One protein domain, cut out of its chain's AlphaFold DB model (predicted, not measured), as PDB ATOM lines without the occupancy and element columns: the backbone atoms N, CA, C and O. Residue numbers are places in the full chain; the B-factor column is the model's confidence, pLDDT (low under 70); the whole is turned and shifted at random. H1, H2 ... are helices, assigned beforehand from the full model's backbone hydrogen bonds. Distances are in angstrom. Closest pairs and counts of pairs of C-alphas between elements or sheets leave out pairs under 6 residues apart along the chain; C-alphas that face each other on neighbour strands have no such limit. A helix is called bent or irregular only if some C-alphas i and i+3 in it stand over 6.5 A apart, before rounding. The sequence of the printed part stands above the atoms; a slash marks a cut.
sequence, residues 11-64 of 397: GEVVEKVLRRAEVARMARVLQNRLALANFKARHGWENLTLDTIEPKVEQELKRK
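What this domain is: This is residues 11 to 64 of the 397 residues of an uncharacterized protein of Xylona heveae (strain CBS 132557 / TC161) (UniProt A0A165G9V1). One long helix, H1, and a shorter one, H2, meet as an L: H2 begins beside the last third of H1 and runs off about perpendicular to it. Residues 11 to 31 of H1 stick out as a long free arm, which makes most of the length, and residues 58 to 64 of H2 form the free end of the short arm. The printed part has 54 residues with two named helices, H1 then H2, and no named strand; its class is all helix. It is extended, with a radius of gyration of the C-alphas of 15.7 A, and spans 48 by 23 by 15 A.

Where its parts are: Find C-alpha 11 at (14.865, -50.340, 16.858); from there H1, residues 11 to 42, runs 46.5 A to C-alpha 42 at (-14.442, -38.045, 50.749). Then look for H2, residues 50 to 64, which covers 20.3 A and ends at C-alpha 64 at (-23.802, -43.926, 38.196). H2 is only just irregular: C-alphas 52 and 55 are 6.6 A apart.

How they stand to each other: Look at residues 33 to 40, the part of H1 that touches H2. The closest C-alphas of the two helices are those of Leu 36 and Leu 50, 6.7 A apart. Their lines stand about perpendicular, at 83 degrees, the line of H2 being a rough one. In H1 every O i to N i+4 pair is within hydrogen-bond range; in H2 9 of 11 are.

The domain as a whole: The two C-alphas farthest apart are those of Gly 11 and Gly 44, at 49.3 A. The printed part has no cut, and the link from H1 to H2, 7 residues, is short but not tight. Read the B-factor column for the model's confidence: the mean pLDDT of the printed part is 83.2, and residue 53, residues 55 to 57 and residues 60 to 64 are under 70.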
ATOM      1  N   GLY A  11      14.592 -49.844  15.505       80.12
ATOM      2  CA  GLY A  11      14.865 -50.340  16.858       80.12
ATOM      3  C   GLY A  11      14.781 -49.234  17.913       80.12
ATOM      4  O   GLY A  11      14.031 -49.354  18.881       80.12
ATOM      5  N   GLU A  12      15.444 -48.103  17.666       85.31
ATOM      6  CA  GLU A  12      15.420 -46.941  18.569       85.31
ATOM      7  C   GLU A  12      14.009 -46.345  18.732       85.31
ATOM      8  O   GLU A  12      13.606 -45.926  19.823       85.31
ATOM      9  N   VAL A  13      13.220 -46.313  17.650       90.62
ATOM     10  CA  VAL A  13      11.832 -45.829  17.695       90.62
ATOM     11  C   VAL A  13      10.952 -46.773  18.511       90.62
ATOM     12  O   VAL A  13      10.158 -46.295  19.325       90.62
ATOM     13  N   VAL A  14      11.099 -48.088  18.333       90.12
ATOM     14  CA  VAL A  14      10.366 -49.096  19.112       90.12
ATOM     15  C   VAL A  14      10.704 -48.972  20.594       90.12
ATOM     16  O   VAL A  14       9.791 -48.889  21.415       90.12
ATOM     17  N   GLU A  15      11.985 -48.856  20.944       92.50
ATOM     18  CA  GLU A  15      12.413 -48.688  22.333       92.50
ATOM     19  C   GLU A  15      11.842 -47.401  22.947       92.50
ATOM     20  O   GLU A  15      11.289 -47.411  24.049       92.50
ATOM     21  N   LYS A  16      11.887 -46.286  22.215       92.31
ATOM     22  CA  LYS A  16      11.323 -45.011  22.678       92.31
ATOM     23  C   LYS A  16       9.809 -45.079  22.867       92.31
ATOM     24  O   LYS A  16       9.285 -44.496  23.820       92.31
ATOM     25  N   VAL A  17       9.095 -45.767  21.977       95.88
ATOM     26  CA  VAL A  17       7.649 -45.995  22.113       95.88
ATOM     27  C   VAL A  17       7.362 -46.885  23.317       95.88
ATOM     28  O   VAL A  17       6.451 -46.563  24.075       95.88
ATOM     29  N   LEU A  18       8.155 -47.933  23.544       96.12
ATOM     30  CA  LEU A  18       8.013 -48.828  24.691       96.12
ATOM     31  C   LEU A  18       8.253 -48.086  26.013       96.12
ATOM     32  O   LEU A  18       7.390 -48.117  26.889       96.12
ATOM     33  N   ARG A  19       9.339 -47.306  26.107       94.75
ATOM     34  CA  ARG A  19       9.624 -46.428  27.257       94.75
ATOM     35  C   ARG A  19       8.494 -45.420  27.484       94.75
ATOM     36  O   ARG A  19       8.046 -45.214  28.610       94.75
ATOM     37  N   ARG A  20       7.968 -44.808  26.418       94.50
ATOM     38  CA  ARG A  20       6.822 -43.887  26.519       94.50
ATOM     39  C   ARG A  20       5.545 -44.601  26.969       94.50
ATOM     40  O   ARG A  20       4.782 -44.032  27.749       94.50
ATOM     41  N   ALA A  21       5.298 -45.812  26.479       96.06
ATOM     42  CA  ALA A  21       4.151 -46.627  26.860       96.06
ATOM     43  C   ALA A  21       4.237 -47.054  28.330       96.06
ATOM     44  O   ALA A  21       3.227 -47.034  29.031       96.06
ATOM     45  N   GLU A  22       5.434 -47.366  28.819       95.50
ATOM     46  CA  GLU A  22       5.696 -47.682  30.219       95.50
ATOM     47  C   GLU A  22       5.464 -46.478  31.136       95.50
ATOM     48  O   GLU A  22       4.720 -46.583  32.112       95.50
ATOM     49  N   VAL A  23       5.984 -45.299  30.780       97.38
ATOM     50  CA  VAL A  23       5.694 -44.056  31.515       97.38
ATOM     51  C   VAL A  23       4.194 -43.759  31.515       97.38
ATOM     52  O   VAL A  23       3.627 -43.414  32.552       97.38
ATOM     53  N   ALA A  24       3.512 -43.944  30.381       95.25
ATOM     54  CA  ALA A  24       2.063 -43.780  30.306       95.25
ATOM     55  C   ALA A  24       1.314 -44.798  31.186       95.25
ATOM     56  O   ALA A  24       0.298 -44.449  31.788       95.25
ATOM     57  N   ARG A  25       1.810 -46.037  31.294       95.88
ATOM     58  CA  ARG A  25       1.267 -47.062  32.196       95.88
ATOM     59  C   ARG A  25       1.400 -46.619  33.652       95.88
ATOM     60  O   ARG A  25       0.395 -46.594  34.357       95.88
ATOM     61  N   MET A  26       2.594 -46.200  34.073       95.94
ATOM     62  CA  MET A  26       2.841 -45.701  35.433       95.94
ATOM     63  C   MET A  26       1.961 -44.490  35.763       95.94
ATOM     64  O   MET A  26       1.343 -44.446  36.825       95.94
ATOM     65  N   ALA A  27       1.824 -43.548  34.826       96.50
ATOM     66  CA  ALA A  27       0.970 -42.377  35.002       96.50
ATOM     67  C   ALA A  27      -0.509 -42.751  35.195       96.50
ATOM     68  O   ALA A  27      -1.164 -42.199  36.077       96.50
ATOM     69  N   ARG A  28      -1.035 -43.713  34.422       91.38
ATOM     70  CA  ARG A  28      -2.417 -44.199  34.585       91.38
ATOM     71  C   ARG A  28      -2.630 -44.886  35.930       91.38
ATOM     72  O   ARG A  28      -3.633 -44.626  36.585       91.38
ATOM     73  N   VAL A  29      -1.684 -45.721  36.365       93.81
ATOM     74  CA  VAL A  29      -1.750 -46.382  37.681       93.81
ATOM     75  C   VAL A  29      -1.763 -45.345  38.803       93.81
ATOM     76  O   VAL A  29      -2.592 -45.431  39.708       93.81
ATOM     77  N   LEU A  30      -0.899 -44.330  38.722       94.62
ATOM     78  CA  LEU A  30      -0.876 -43.238  39.690       94.62
ATOM     79  C   LEU A  30      -2.200 -42.466  39.701       94.62
ATOM     80  O   LEU A  30      -2.761 -42.239  40.768       94.62
ATOM     81  N   GLN A  31      -2.724 -42.097  38.529       93.25
ATOM     82  CA  GLN A  31      -4.014 -41.413  38.413       93.25
ATOM     83  C   GLN A  31      -5.151 -42.227  39.036       93.25
ATOM     84  O   GLN A  31      -5.932 -41.672  39.807       93.25
ATOM     85  N   ASN A  32      -5.209 -43.536  38.772       90.69
ATOM     86  CA  ASN A  32      -6.207 -44.424  39.365       90.69
ATOM     87  C   ASN A  32      -6.076 -44.470  40.893       90.69
ATOM     88  O   ASN A  32      -7.063 -44.279  41.600       90.69
ATOM     89  N   ARG A  33      -4.856 -44.631  41.419       90.56
ATOM     90  CA  ARG A  33      -4.613 -44.632  42.872       90.56
ATOM     91  C   ARG A  33      -4.987 -43.305  43.528       90.56
ATOM     92  O   ARG A  33      -5.608 -43.312  44.585       90.56
ATOM     93  N   LEU A  34      -4.664 -42.176  42.900       92.44
ATOM     94  CA  LEU A  34      -5.045 -40.850  43.393       92.44
ATOM     95  C   LEU A  34      -6.564 -40.643  43.359       92.44
ATOM     96  O   LEU A  34      -7.124 -40.060  44.286       92.44
ATOM     97  N   ALA A  35      -7.246 -41.131  42.323       88.56
ATOM     98  CA  ALA A  35      -8.702 -41.089  42.254       88.56
ATOM     99  C   ALA A  35      -9.338 -41.909  43.389       88.56
ATOM    100  O   ALA A  35     -10.226 -41.401  44.078       88.56
ATOM    101  N   LEU A  36      -8.835 -43.122  43.643       88.75
ATOM    102  CA  LEU A  36      -9.281 -43.969  44.753       88.75
ATOM    103  C   LEU A  36      -8.979 -43.344  46.119       88.75
ATOM    104  O   LEU A  36      -9.833 -43.382  46.999       88.75
ATOM    105  N   ALA A  37      -7.812 -42.725  46.305       88.25
ATOM    106  CA  ALA A  37      -7.461 -42.039  47.548       88.25
ATOM    107  C   ALA A  37      -8.372 -40.828  47.816       88.25
ATOM    108  O   ALA A  37      -8.860 -40.658  48.932       88.25
ATOM    109  N   ASN A  38      -8.671 -40.030  46.787       87.25
ATOM    110  CA  ASN A  38      -9.634 -38.931  46.887       87.25
ATOM    111  C   ASN A  38     -11.042 -39.433  47.219       87.25
ATOM    112  O   ASN A  38     -11.737 -38.835  48.039       87.25
ATOM    113  N   PHE A  39     -11.468 -40.531  46.593       84.88
ATOM    114  CA  PHE A  39     -12.744 -41.169  46.894       84.88
ATOM    115  C   PHE A  39     -12.778 -41.664  48.349       84.88
ATOM    116  O   PHE A  39     -13.677 -41.309  49.107       84.88
ATOM    117  N   LYS A  40     -11.738 -42.381  48.781       89.31
ATOM    118  CA  LYS A  40     -11.555 -42.852  50.159       89.31
ATOM    119  C   LYS A  40     -11.657 -41.707  51.177       89.31
ATOM    120  O   LYS A  40     -12.390 -41.840  52.153       89.31
ATOM    121  N   ALA A  41     -10.973 -40.587  50.928       86.12
ATOM    122  CA  ALA A  41     -10.983 -39.416  51.805       86.12
ATOM    123  C   ALA A  41     -12.373 -38.760  51.896       86.12
ATOM    124  O   ALA A  41     -12.827 -38.409  52.979       86.12
ATOM    125  N   ARG A  42     -13.094 -38.644  50.773       86.38
ATOM    126  CA  ARG A  42     -14.442 -38.045  50.749       86.38
ATOM    127  C   ARG A  42     -15.488 -38.866  51.493       86.38
ATOM    128  O   ARG A  42     -16.428 -38.294  52.031       86.38
ATOM    129  N   HIS A  43     -15.340 -40.187  51.500       83.12
ATOM    130  CA  HIS A  43     -16.299 -41.097  52.121       83.12
ATOM    131  C   HIS A  43     -15.928 -41.490  53.560       83.12
ATOM    132  O   HIS A  43     -16.619 -42.312  54.157       83.12
ATOM    133  N   GLY A  44     -14.856 -40.916  54.126       82.75
ATOM    134  CA  GLY A  44     -14.395 -41.239  55.481       82.75
ATOM    135  C   GLY A  44     -13.913 -42.687  55.619       82.75
ATOM    136  O   GLY A  44     -13.947 -43.264  56.702       82.75
ATOM    137  N   TRP A  45     -13.485 -43.315  54.519       83.38
ATOM    138  CA  TRP A  45     -13.060 -44.721  54.482       83.38
ATOM    139  C   TRP A  45     -11.587 -44.891  54.846       83.38
ATOM    140  O   TRP A  45     -10.920 -45.796  54.354       83.38
ATOM    141  N   GLU A  46     -11.070 -44.023  55.710       78.38
ATOM    142  CA  GLU A  46      -9.654 -43.920  56.073       78.38
ATOM    143  C   GLU A  46      -9.072 -45.253  56.567       78.38
ATOM    144  O   GLU A  46      -7.941 -45.602  56.222       78.38
ATOM    145  N   ASN A  47      -9.904 -46.052  57.240       80.12
ATOM    146  CA  ASN A  47      -9.558 -47.354  57.810       80.12
ATOM    147  C   ASN A  47      -9.523 -48.511  56.789       80.12
ATOM    148  O   ASN A  47      -9.081 -49.606  57.129       80.12
ATOM    149  N   LEU A  48      -9.994 -48.307  55.553       75.12
ATOM    150  CA  LEU A  48     -10.005 -49.341  54.510       75.12
ATOM    151  C   LEU A  48      -8.781 -49.223  53.594       75.12
ATOM    152  O   LEU A  48      -8.370 -48.126  53.207       75.12
ATOM    153  N   THR A  49      -8.184 -50.353  53.216       78.50
ATOM    154  CA  THR A  49      -7.083 -50.379  52.240       78.50
ATOM    155  C   THR A  49      -7.609 -50.054  50.843       78.50
ATOM    156  O   THR A  49      -8.761 -50.351  50.525       78.50
ATOM    157  N   LEU A  50      -6.782 -49.433  49.995       71.88
ATOM    158  CA  LEU A  50      -7.193 -49.013  48.646       71.88
ATOM    159  C   LEU A  50      -7.746 -50.189  47.815       71.88
ATOM    160  O   LEU A  50      -8.760 -50.019  47.140       71.88
ATOM    161  N   ASP A  51      -7.175 -51.384  47.973       70.31
ATOM    162  CA  ASP A  51      -7.581 -52.610  47.268       70.31
ATOM    163  C   ASP A  51      -8.998 -53.082  47.653       70.31
ATOM    164  O   ASP A  51      -9.720 -53.663  46.848       70.31
ATOM    165  N   THR A  52      -9.457 -52.784  48.876       72.19
ATOM    166  CA  THR A  52     -10.831 -53.111  49.321       72.19
ATOM    167  C   THR A  52     -11.879 -52.093  48.861       72.19
ATOM    168  O   THR A  52     -13.084 -52.358  48.922       72.19
ATOM    169  N   ILE A  53     -11.434 -50.924  48.398       69.50
ATOM    170  CA  ILE A  53     -12.276 -49.801  47.967       69.50
ATOM    171  C   ILE A  53     -12.485 -49.827  46.450       69.50
ATOM    172  O   ILE A  53     -13.557 -49.443  45.983       69.50
ATOM    173  N   GLU A  54     -11.514 -50.337  45.693       71.56
ATOM    174  CA  GLU A  54     -11.581 -50.532  44.240       71.56
ATOM    175  C   GLU A  54     -12.882 -51.219  43.758       71.56
ATOM    176  O   GLU A  54     -13.595 -50.607  42.954       71.56
ATOM    177  N   PRO A  55     -13.313 -52.381  44.304       65.06
ATOM    178  CA  PRO A  55     -14.553 -53.033  43.864       65.06
ATOM    179  C   PRO A  55     -15.819 -52.229  44.210       65.06
ATOM    180  O   PRO A  55     -16.827 -52.302  43.504       65.06
ATOM    181  N   LYS A  56     -15.788 -51.429  45.285       62.03
ATOM    182  CA  LYS A  56     -16.924 -50.584  45.691       62.03
ATOM    183  C   LYS A  56     -17.053 -49.343  44.808       62.03
ATOM    184  O   LYS A  56     -18.172 -48.969  44.457       62.03
ATOM    185  N   VAL A  57     -15.928 -48.749  44.409       67.12
ATOM    186  CA  VAL A  57     -15.887 -47.622  43.465       67.12
ATOM    187  C   VAL A  57     -16.362 -48.056  42.087       67.12
ATOM    188  O   VAL A  57     -17.154 -47.347  41.470       67.12
ATOM    189  N   GLU A  58     -15.950 -49.232  41.611       72.00
ATOM    190  CA  GLU A  58     -16.424 -49.759  40.330       72.00
ATOM    191  C   GLU A  58     -17.934 -50.028  40.354       72.00
ATOM    192  O   GLU A  58     -18.646 -49.658  39.417       72.00
ATOM    193  N   GLN A  59     -18.463 -50.587  41.448       70.44
ATOM    194  CA  GLN A  59     -19.902 -50.800  41.609       70.44
ATOM    195  C   GLN A  59     -20.684 -49.477  41.649       70.44
ATOM    196  O   GLN A  59     -21.760 -49.380  41.052       70.44
ATOM    197  N   GLU A  60     -20.161 -48.446  42.315       63.03
ATOM    198  CA  GLU A  60     -20.783 -47.121  42.343       63.03
ATOM    199  C   GLU A  60     -20.698 -46.419  40.985       63.03
ATOM    200  O   GLU A  60     -21.695 -45.862  40.529       63.03
ATOM    201  N   LEU A  61     -19.563 -46.496  40.288       62.69
ATOM    202  CA  LEU A  61     -19.406 -45.947  38.942       62.69
ATOM    203  C   LEU A  61     -20.314 -46.667  37.938       62.69
ATOM    204  O   LEU A  61     -20.920 -46.024  37.082       62.69
ATOM    205  N   LYS A  62     -20.472 -47.988  38.069       62.78
ATOM    206  CA  LYS A  62     -21.388 -48.797  37.256       62.78
ATOM    207  C   LYS A  62     -22.853 -48.453  37.537       62.78
ATOM    208  O   LYS A  62     -23.633 -48.375  36.589       62.78
ATOM    209  N   ARG A  63     -23.225 -48.175  38.796       60.53
ATOM    210  CA  ARG A  63     -24.548 -47.605  39.124       60.53
ATOM    211  C   ARG A  63     -24.700 -46.208  38.526       60.53
ATOM    212  O   ARG A  63     -25.614 -45.997  37.744       60.53
ATOM    213  N   LYS A  64     -23.755 -45.291  38.752       58.22
ATOM    214  CA  LYS A  64     -23.802 -43.926  38.196       58.22
ATOM    215  C   LYS A  64     -23.877 -43.894  36.668       58.22
ATOM    216  O   LYS A  64     -24.614 -43.076  36.133       58.22
TER     217      LYS A  64